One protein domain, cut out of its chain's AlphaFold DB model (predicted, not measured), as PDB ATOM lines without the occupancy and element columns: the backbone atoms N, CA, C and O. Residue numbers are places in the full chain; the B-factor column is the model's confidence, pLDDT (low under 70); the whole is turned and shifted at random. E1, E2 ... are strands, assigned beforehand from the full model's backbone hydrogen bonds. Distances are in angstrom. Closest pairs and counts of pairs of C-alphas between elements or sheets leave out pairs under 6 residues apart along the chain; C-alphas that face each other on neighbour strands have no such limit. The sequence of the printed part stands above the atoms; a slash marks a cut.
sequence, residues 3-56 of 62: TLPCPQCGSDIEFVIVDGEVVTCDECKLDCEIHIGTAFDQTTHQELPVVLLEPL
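What this domain is: This is residues 3 to 56 of the 62 residues of an uncharacterized protein of bacterium (UniProt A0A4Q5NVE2). What shape does the domain have? A long two-stranded hairpin, E4 and E5, makes the length and bends along E4, while a small, loose head gathers at one end, where the short strand E3 pairs with the beginning of E4 and the little hairpin of E1 and E2 sits near E3 and E5. Which parts make it? The printed part has 54 residues with five named strands in the order E1 E2 E3 E4 E5 and no named helix, and its class is all strand; one antiparallel sheet has the order E3 - E4 - E5, the other E1 - E2. How closely is it gathered? It is only just loose, close to compact, with a radius of gyration of the C-alphas of 12.5 A, and its elongated outline spans 38 by 20 by 17 A.

How they stand to each other: How does the printed part begin? E1, residues 3 to 5, and E2, residues 12 to 15, are a hairpin of antiparallel strands, with N 13 and O 4 2.9 A apart, within hydrogen-bond range. What follows E2? E3, residues 22 to 24, has its closest C-alpha to E2 at Val 23, 6.9 A from that of Phe 15. E3 and E4, residues 31 to 41, are an antiparallel hairpin, with N 23 and O 32 within hydrogen-bond range at 2.8 A. How does the larger sheet go on? E4 and E5, residues 46 to 55, are a hairpin at 160 degrees between their directions, with N 33 and O 54 at 2.8 A and N 41 and O 46 at 2.9 A within hydrogen-bond range. E3, E4 and E5 form a meander, each strand the antiparallel neighbour of the one before, and E3 and E5 are its edge strands. Which strands stay away from each other? E2 is apart from E4 and E5, and E1 is apart from E3 and E4; the closest C-alphas of E1 and E5, those of Leu 4 and Leu 53, are 7.8 A apart.

Where its parts are: Where do the first strands lie? E1 begins at C-alpha 3, (5.994, 85.261, 10.584), and E2 and E3 follow as short strands. How long are the last two? E4 measures 28.8 A from first to last C-alpha and bends by 54 degrees at residue 36. E5 measures 27.3 A and ends at C-alpha 55, (10.110, 99.891, 8.569).

The domain as a whole: How far does it reach? The two C-alphas farthest apart, those of Glu 27 and His 45, are 38.3 A apart. Is the printed part whole and are its links long? It has no cut; the link from E4 to E5 is tight, and those from E1 to E2, E2 to E3 and E3 to E4 are short. How confident is the model? The mean pLDDT of the printed part is 87.9, and no printed residue is under 70.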
ATOM      1  N   THR A   3       4.794  84.999  11.373       87.38
ATOM      2  CA  THR A   3       5.994  85.261  10.584       87.38
ATOM      3  C   THR A   3       5.643  86.118   9.384       87.38
ATOM      4  O   THR A   3       4.692  85.818   8.658       87.38
ATOM      5  N   LEU A   4       6.401  87.188   9.177       87.94
ATOM      6  CA  LEU A   4       6.340  88.013   7.976       87.94
ATOM      7  C   LEU A   4       7.765  88.243   7.478       87.94
ATOM      8  O   LEU A   4       8.684  88.363   8.292       87.94
ATOM      9  N   PRO A   5       7.956  88.311   6.154       88.62
ATOM     10  CA  PRO A   5       9.257  88.600   5.586       88.62
ATOM     11  C   PRO A   5       9.654  90.041   5.907       88.62
ATOM     12  O   PRO A   5       8.858  90.971   5.761       88.62
ATOM     13  N   CYS A   6      10.906  90.229   6.309       88.50
ATOM     14  CA  CYS A   6      11.484  91.544   6.508       88.50
ATOM     15  C   CYS A   6      11.400  92.350   5.200       88.50
ATOM     16  O   CYS A   6      11.878  91.868   4.170       88.50
ATOM     17  N   PRO A   7      10.884  93.591   5.214       84.31
ATOM     18  CA  PRO A   7      10.767  94.403   4.003       84.31
ATOM     19  C   PRO A   7      12.121  94.771   3.369       84.31
ATOM     20  O   PRO A   7      12.159  95.143   2.199       84.31
ATOM     21  N   GLN A   8      13.230  94.665   4.112       86.62
ATOM     22  CA  GLN A   8      14.567  95.033   3.634       86.62
ATOM     23  C   GLN A   8      15.397  93.850   3.130       86.62
ATOM     24  O   GLN A   8      15.964  93.936   2.042       86.62
ATOM     25  N   CYS A   9      15.504  92.764   3.901       89.00
ATOM     26  CA  CYS A   9      16.312  91.597   3.516       89.00
ATOM     27  C   CYS A   9      15.491  90.381   3.067       89.00
ATOM     28  O   CYS A   9      16.056  89.461   2.484       89.00
ATOM     29  N   GLY A  10      14.178  90.365   3.309       88.50
ATOM     30  CA  GLY A  10      13.298  89.240   2.985       88.50
ATOM     31  C   GLY A  10      13.318  88.086   3.991       88.50
ATOM     32  O   GLY A  10      12.534  87.158   3.824       88.50
ATOM     33  N   SER A  11      14.163  88.133   5.026       90.88
ATOM     34  CA  SER A  11      14.220  87.081   6.050       90.88
ATOM     35  C   SER A  11      12.998  87.076   6.954       90.88
ATOM     36  O   SER A  11      12.443  88.130   7.265       90.88
ATOM     37  N   ASP A  12      12.585  85.887   7.382       90.31
ATOM     38  CA  ASP A  12      11.421  85.705   8.239       90.31
ATOM     39  C   ASP A  12      11.645  86.336   9.619       90.31
ATOM     40  O   ASP A  12      12.612  86.035  10.321       90.31
ATOM     41  N   ILE A  13      10.730  87.218  10.011       89.12
ATOM     42  CA  ILE A  13      10.693  87.827  11.337       89.12
ATOM     43  C   ILE A  13       9.586  87.141  12.129       89.12
ATOM     44  O   ILE A  13       8.422  87.198  11.735       89.12
ATOM     45  N   GLU A  14       9.940  86.512  13.247       89.81
ATOM     46  CA  GLU A  14       8.974  85.968  14.202       89.81
ATOM     47  C   GLU A  14       8.508  87.071  15.160       89.81
ATOM     48  O   GLU A  14       9.320  87.693  15.841       89.81
ATOM     49  N   PHE A  15       7.199  87.304  15.241       85.88
ATOM     50  CA  PHE A  15       6.623  88.319  16.125       85.88
ATOM     51  C   PHE A  15       5.278  87.883  16.721       85.88
ATOM     52  O   PHE A  15       4.652  86.885  16.326       85.88
ATOM     53  N   VAL A  16       4.831  88.648  17.713       87.00
ATOM     54  CA  VAL A  16       3.488  88.554  18.285       87.00
ATOM     55  C   VAL A  16       2.656  89.683  17.690       87.00
ATOM     56  O   VAL A  16       3.139  90.792  17.521       87.00
ATOM     57  N   ILE A  17       1.410  89.398  17.310       86.06
ATOM     58  CA  ILE A  17       0.527  90.406  16.717       86.06
ATOM     59  C   ILE A  17       0.096  91.384  17.820       86.06
ATOM     60  O   ILE A  17      -0.885  91.135  18.525       86.06
ATOM     61  N   VAL A  18       0.855  92.466  17.981       88.38
ATOM     62  CA  VAL A  18       0.601  93.552  18.929       88.38
ATOM     63  C   VAL A  18       0.718  94.869  18.166       88.38
ATOM     64  O   VAL A  18       1.752  95.149  17.572       88.38
ATOM     65  N   ASP A  19      -0.358  95.654  18.146       87.75
ATOM     66  CA  ASP A  19      -0.386  96.944  17.450       87.75
ATOM     67  C   ASP A  19       0.572  97.946  18.111       87.75
ATOM     68  O   ASP A  19       0.562  98.096  19.337       87.75
ATOM     69  N   GLY A  20       1.402  98.608  17.303       86.56
ATOM     70  CA  GLY A  20       2.429  99.551  17.753       86.56
ATOM     71  C   GLY A  20       3.650  98.897  18.409       86.56
ATOM     72  O   GLY A  20       4.484  99.595  18.987       86.56
ATOM     73  N   GLU A  21       3.769  97.568  18.370       90.88
ATOM     74  CA  GLU A  21       4.975  96.887  18.838       90.88
ATOM     75  C   GLU A  21       6.078  96.978  17.781       90.88
ATOM     76  O   GLU A  21       5.844  96.785  16.586       90.88
ATOM     77  N   VAL A  22       7.297  97.268  18.237       90.31
ATOM     78  CA  VAL A  22       8.482  97.319  17.382       90.31
ATOM     79  C   VAL A  22       9.199  95.982  17.445       90.31
ATOM     80  O   VAL A  22       9.564  95.504  18.520       90.31
ATOM     81  N   VAL A  23       9.433  95.400  16.278       89.94
ATOM     82  CA  VAL A  23      10.200  94.176  16.104       89.94
ATOM     83  C   VAL A  23      11.457  94.461  15.296       89.94
ATOM     84  O   VAL A  23      11.413  95.068  14.227       89.94
ATOM     85  N   THR A  24      12.592  93.986  15.795       89.06
ATOM     86  CA  THR A  24      13.877  94.108  15.107       89.06
ATOM     87  C   THR A  24      14.165  92.832  14.325       89.06
ATOM     88  O   THR A  24      14.182  91.732  14.884       89.06
ATOM     89  N   CYS A  25      14.442  92.959  13.030       88.38
ATOM     90  CA  CYS A  25      14.930  91.843  12.229       88.38
ATOM     91  C   CYS A  25      16.316  91.417  12.724       88.38
ATOM     92  O   CYS A  25      17.248  92.220  12.724       88.38
ATOM     93  N   ASP A  26      16.498  90.148  13.095       87.50
ATOM     94  CA  ASP A  26      17.789  89.708  13.632       87.50
ATOM     95  C   ASP A  26      18.912  89.720  12.578       87.50
ATOM     96  O   ASP A  26      20.076  89.927  12.918       87.50
ATOM     97  N   GLU A  27      18.568  89.581  11.297       89.31
ATOM     98  CA  GLU A  27      19.547  89.478  10.215       89.31
ATOM     99  C   GLU A  27      20.034  90.843   9.715       89.31
ATOM    100  O   GLU A  27      21.238  91.091   9.656       89.31
ATOM    101  N   CYS A  28      19.112  91.753   9.382       88.19
ATOM    102  CA  CYS A  28      19.465  93.081   8.873       88.19
ATOM    103  C   CYS A  28      19.440  94.187   9.937       88.19
ATOM    104  O   CYS A  28      19.750  95.332   9.611       88.19
ATOM    105  N   LYS A  29      19.080  93.849  11.185       87.69
ATOM    106  CA  LYS A  29      18.952  94.778  12.322       87.69
ATOM    107  C   LYS A  29      18.038  95.973  12.037       87.69
ATOM    108  O   LYS A  29      18.226  97.040  12.602       87.69
ATOM    109  N   LEU A  30      17.058  95.782  11.153       87.31
ATOM    110  CA  LEU A  30      16.037  96.776  10.850       87.31
ATOM    111  C   LEU A  30      14.912  96.696  11.875       87.31
ATOM    112  O   LEU A  30      14.336  95.623  12.065       87.31
ATOM    113  N   ASP A  31      14.562  97.833  12.457       89.44
ATOM    114  CA  ASP A  31      13.384  97.979  13.300       89.44
ATOM    115  C   ASP A  31      12.132  98.198  12.439       89.44
ATOM    116  O   ASP A  31      12.113  99.018  11.518       89.44
ATOM    117  N   CYS A  32      11.080  97.432  12.705       88.56
ATOM    118  CA  CYS A  32       9.786  97.531  12.034       88.56
ATOM    119  C   CYS A  32       8.681  97.675  13.077       88.56
ATOM    120  O   CYS A  32       8.666  96.940  14.060       88.56
ATOM    121  N   GLU A  33       7.747  98.589  12.851       91.19
ATOM    122  CA  GLU A  33       6.546  98.743  13.668       91.19
ATOM    123  C   GLU A  33       5.413  97.881  13.097       91.19
ATOM    124  O   GLU A  33       5.212  97.798  11.879       91.19
ATOM    125  N   ILE A  34       4.701  97.188  13.983       90.12
ATOM    126  CA  ILE A  34       3.561  96.343  13.637       90.12
ATOM    127  C   ILE A  34       2.297  97.202  13.630       90.12
ATOM    128  O   ILE A  34       1.866  97.686  14.675       90.12
ATOM    129  N   HIS A  35       1.651  97.306  12.472       89.25
ATOM    130  CA  HIS A  35       0.349  97.957  12.330       89.25
ATOM    131  C   HIS A  35      -0.740  96.928  12.047       89.25
ATOM    132  O   HIS A  35      -0.672  96.169  11.073       89.25
ATOM    133  N   ILE A  36      -1.771  96.911  12.892       89.31
ATOM    134  CA  ILE A  36      -2.948  96.063  12.718       89.31
ATOM    135  C   ILE A  36      -4.063  96.909  12.109       89.31
ATOM    136  O   ILE A  36      -4.716  97.707  12.778       89.31
ATOM    137  N   GLY A  37      -4.296  96.713  10.816       86.25
ATOM    138  CA  GLY A  37      -5.351  97.384  10.070       86.25
ATOM    139  C   GLY A  37      -6.447  96.434   9.606       86.25
ATOM    140  O   GLY A  37      -6.439  95.226   9.860       86.25
ATOM    141  N   THR A  38      -7.387  96.992   8.854       88.75
ATOM    142  CA  THR A  38      -8.332  96.223   8.048       88.75
ATOM    143  C   THR A  38      -8.149  96.590   6.581       88.75
ATOM    144  O   THR A  38      -8.080  97.764   6.219       88.75
ATOM    145  N   ALA A  39      -8.049  95.586   5.713       85.56
ATOM    146  CA  ALA A  39      -8.135  95.783   4.272       85.56
ATOM    147  C   ALA A  39      -9.547  95.438   3.806       85.56
ATOM    148  O   ALA A  39     -10.104  94.401   4.170       85.56
ATOM    149  N   PHE A  40     -10.126  96.314   2.987       87.06
ATOM    150  CA  PHE A  40     -11.419  96.058   2.373       87.06
ATOM    151  C   PHE A  40     -11.246  95.131   1.168       87.06
ATOM    152  O   PHE A  40     -10.674  95.518   0.145       87.06
ATOM    153  N   ASP A  41     -11.759  93.912   1.279       85.56
ATOM    154  CA  ASP A  41     -11.786  92.968   0.174       85.56
ATOM    155  C   ASP A  41     -12.958  93.285  -0.764       85.56
ATOM    156  O   ASP A  41     -14.128  93.083  -0.434       85.56
ATOM    157  N   GLN A  42     -12.646  93.779  -1.965       85.62
ATOM    158  CA  GLN A  42     -13.657  94.174  -2.954       85.62
ATOM    159  C   GLN A  42     -14.453  92.987  -3.522       85.62
ATOM    160  O   GLN A  42     -15.540  93.190  -4.060       85.62
ATOM    161  N   THR A  43     -13.939  91.758  -3.425       89.69
ATOM    162  CA  THR A  43     -14.615  90.577  -3.985       89.69
ATOM    163  C   THR A  43     -15.725  90.067  -3.073       89.69
ATOM    164  O   THR A  43     -16.800  89.691  -3.540       89.69
ATOM    165  N   THR A  44     -15.494  90.115  -1.765       87.38
ATOM    166  CA  THR A  44     -16.412  89.632  -0.735       87.38
ATOM    167  C   THR A  44     -17.148  90.759  -0.013       87.38
ATOM    168  O   THR A  44     -18.093  90.470   0.716       87.38
ATOM    169  N   HIS A  45     -16.785  92.025  -0.256       86.31
ATOM    170  CA  HIS A  45     -17.303  93.211   0.442       86.31
ATOM    171  C   HIS A  45     -17.154  93.108   1.968       86.31
ATOM    172  O   HIS A  45     -18.058  93.480   2.716       86.31
ATOM    173  N   GLN A  46     -16.023  92.569   2.427       88.94
ATOM    174  CA  GLN A  46     -15.725  92.372   3.845       88.94
ATOM    175  C   GLN A  46     -14.418  93.057   4.238       88.94
ATOM    176  O   GLN A  46     -13.491  93.183   3.440       88.94
ATOM    177  N   GLU A  47     -14.346  93.473   5.498       89.12
ATOM    178  CA  GLU A  47     -13.139  94.002   6.123       89.12
ATOM    179  C   GLU A  47     -12.329  92.830   6.689       89.12
ATOM    180  O   GLU A  47     -12.769  92.147   7.616       89.12
ATOM    181  N   LEU A  48     -11.159  92.561   6.110       86.06
ATOM    182  CA  LEU A  48     -10.252  91.510   6.569       86.06
ATOM    183  C   LEU A  48      -9.151  92.121   7.440       86.06
ATOM    184  O   LEU A  48      -8.587  93.144   7.049       86.06
ATOM    185  N   PRO A  49      -8.805  91.514   8.591       84.31
ATOM    186  CA  PRO A  49      -7.683  91.978   9.393       84.31
ATOM    187  C   PRO A  49      -6.382  91.775   8.616       84.31
ATOM    188  O   PRO A  49      -6.112  90.684   8.109       84.31
ATOM    189  N   VAL A  50      -5.573  92.825   8.532       88.00
ATOM    190  CA  VAL A  50      -4.267  92.801   7.875       88.00
ATOM    191  C   VAL A  50      -3.223  93.306   8.851       88.00
ATOM    192  O   VAL A  50      -3.435  94.284   9.561       88.00
ATOM    193  N   VAL A  51      -2.089  92.614   8.875       88.50
ATOM    194  CA  VAL A  51      -0.915  93.019   9.641       88.50
ATOM    195  C   VAL A  51       0.125  93.526   8.657       88.50
ATOM    196  O   VAL A  51       0.456  92.833   7.692       88.50
ATOM    197  N   LEU A  52       0.615  94.733   8.899       86.38
ATOM    198  CA  LEU A  52       1.646  95.389   8.107       86.38
ATOM    199  C   LEU A  52       2.881  95.576   8.987       86.38
ATOM    200  O   LEU A  52       2.765  95.985  10.139       86.38
ATOM    201  N   LEU A  53       4.052  95.254   8.436       86.94
ATOM    202  CA  LEU A  53       5.335  95.640   9.015       86.94
ATOM    203  C   LEU A  53       5.814  96.884   8.286       86.94
ATOM    204  O   LEU A  53       6.187  96.804   7.112       86.94
ATOM    205  N   GLU A  54       5.801  98.018   8.975       87.25
ATOM    206  CA  GLU A  54       6.328  99.263   8.435       87.25
ATOM    207  C   GLU A  54       7.743  99.486   8.977       87.25
ATOM    208  O   GLU A  54       7.943  99.492  10.192       87.25
ATOM    209  N   PRO A  55       8.761  99.622   8.109       86.44
ATOM    210  CA  PRO A  55      10.110  99.891   8.569       86.44
ATOM    211  C   PRO A  55      10.145 101.262   9.239       86.44
ATOM    212  O   PRO A  55       9.774 102.268   8.628       86.44
ATOM    213  N   LEU A  56      10.654 101.310  10.470       83.75
ATOM    214  CA  LEU A  56      11.014 102.557  11.130       83.75
ATOM    215  C   LEU A  56      12.288 103.059  10.454       83.75
ATOM    216  O   LEU A  56      13.396 102.896  10.959       83.75
TER     217      LEU A  56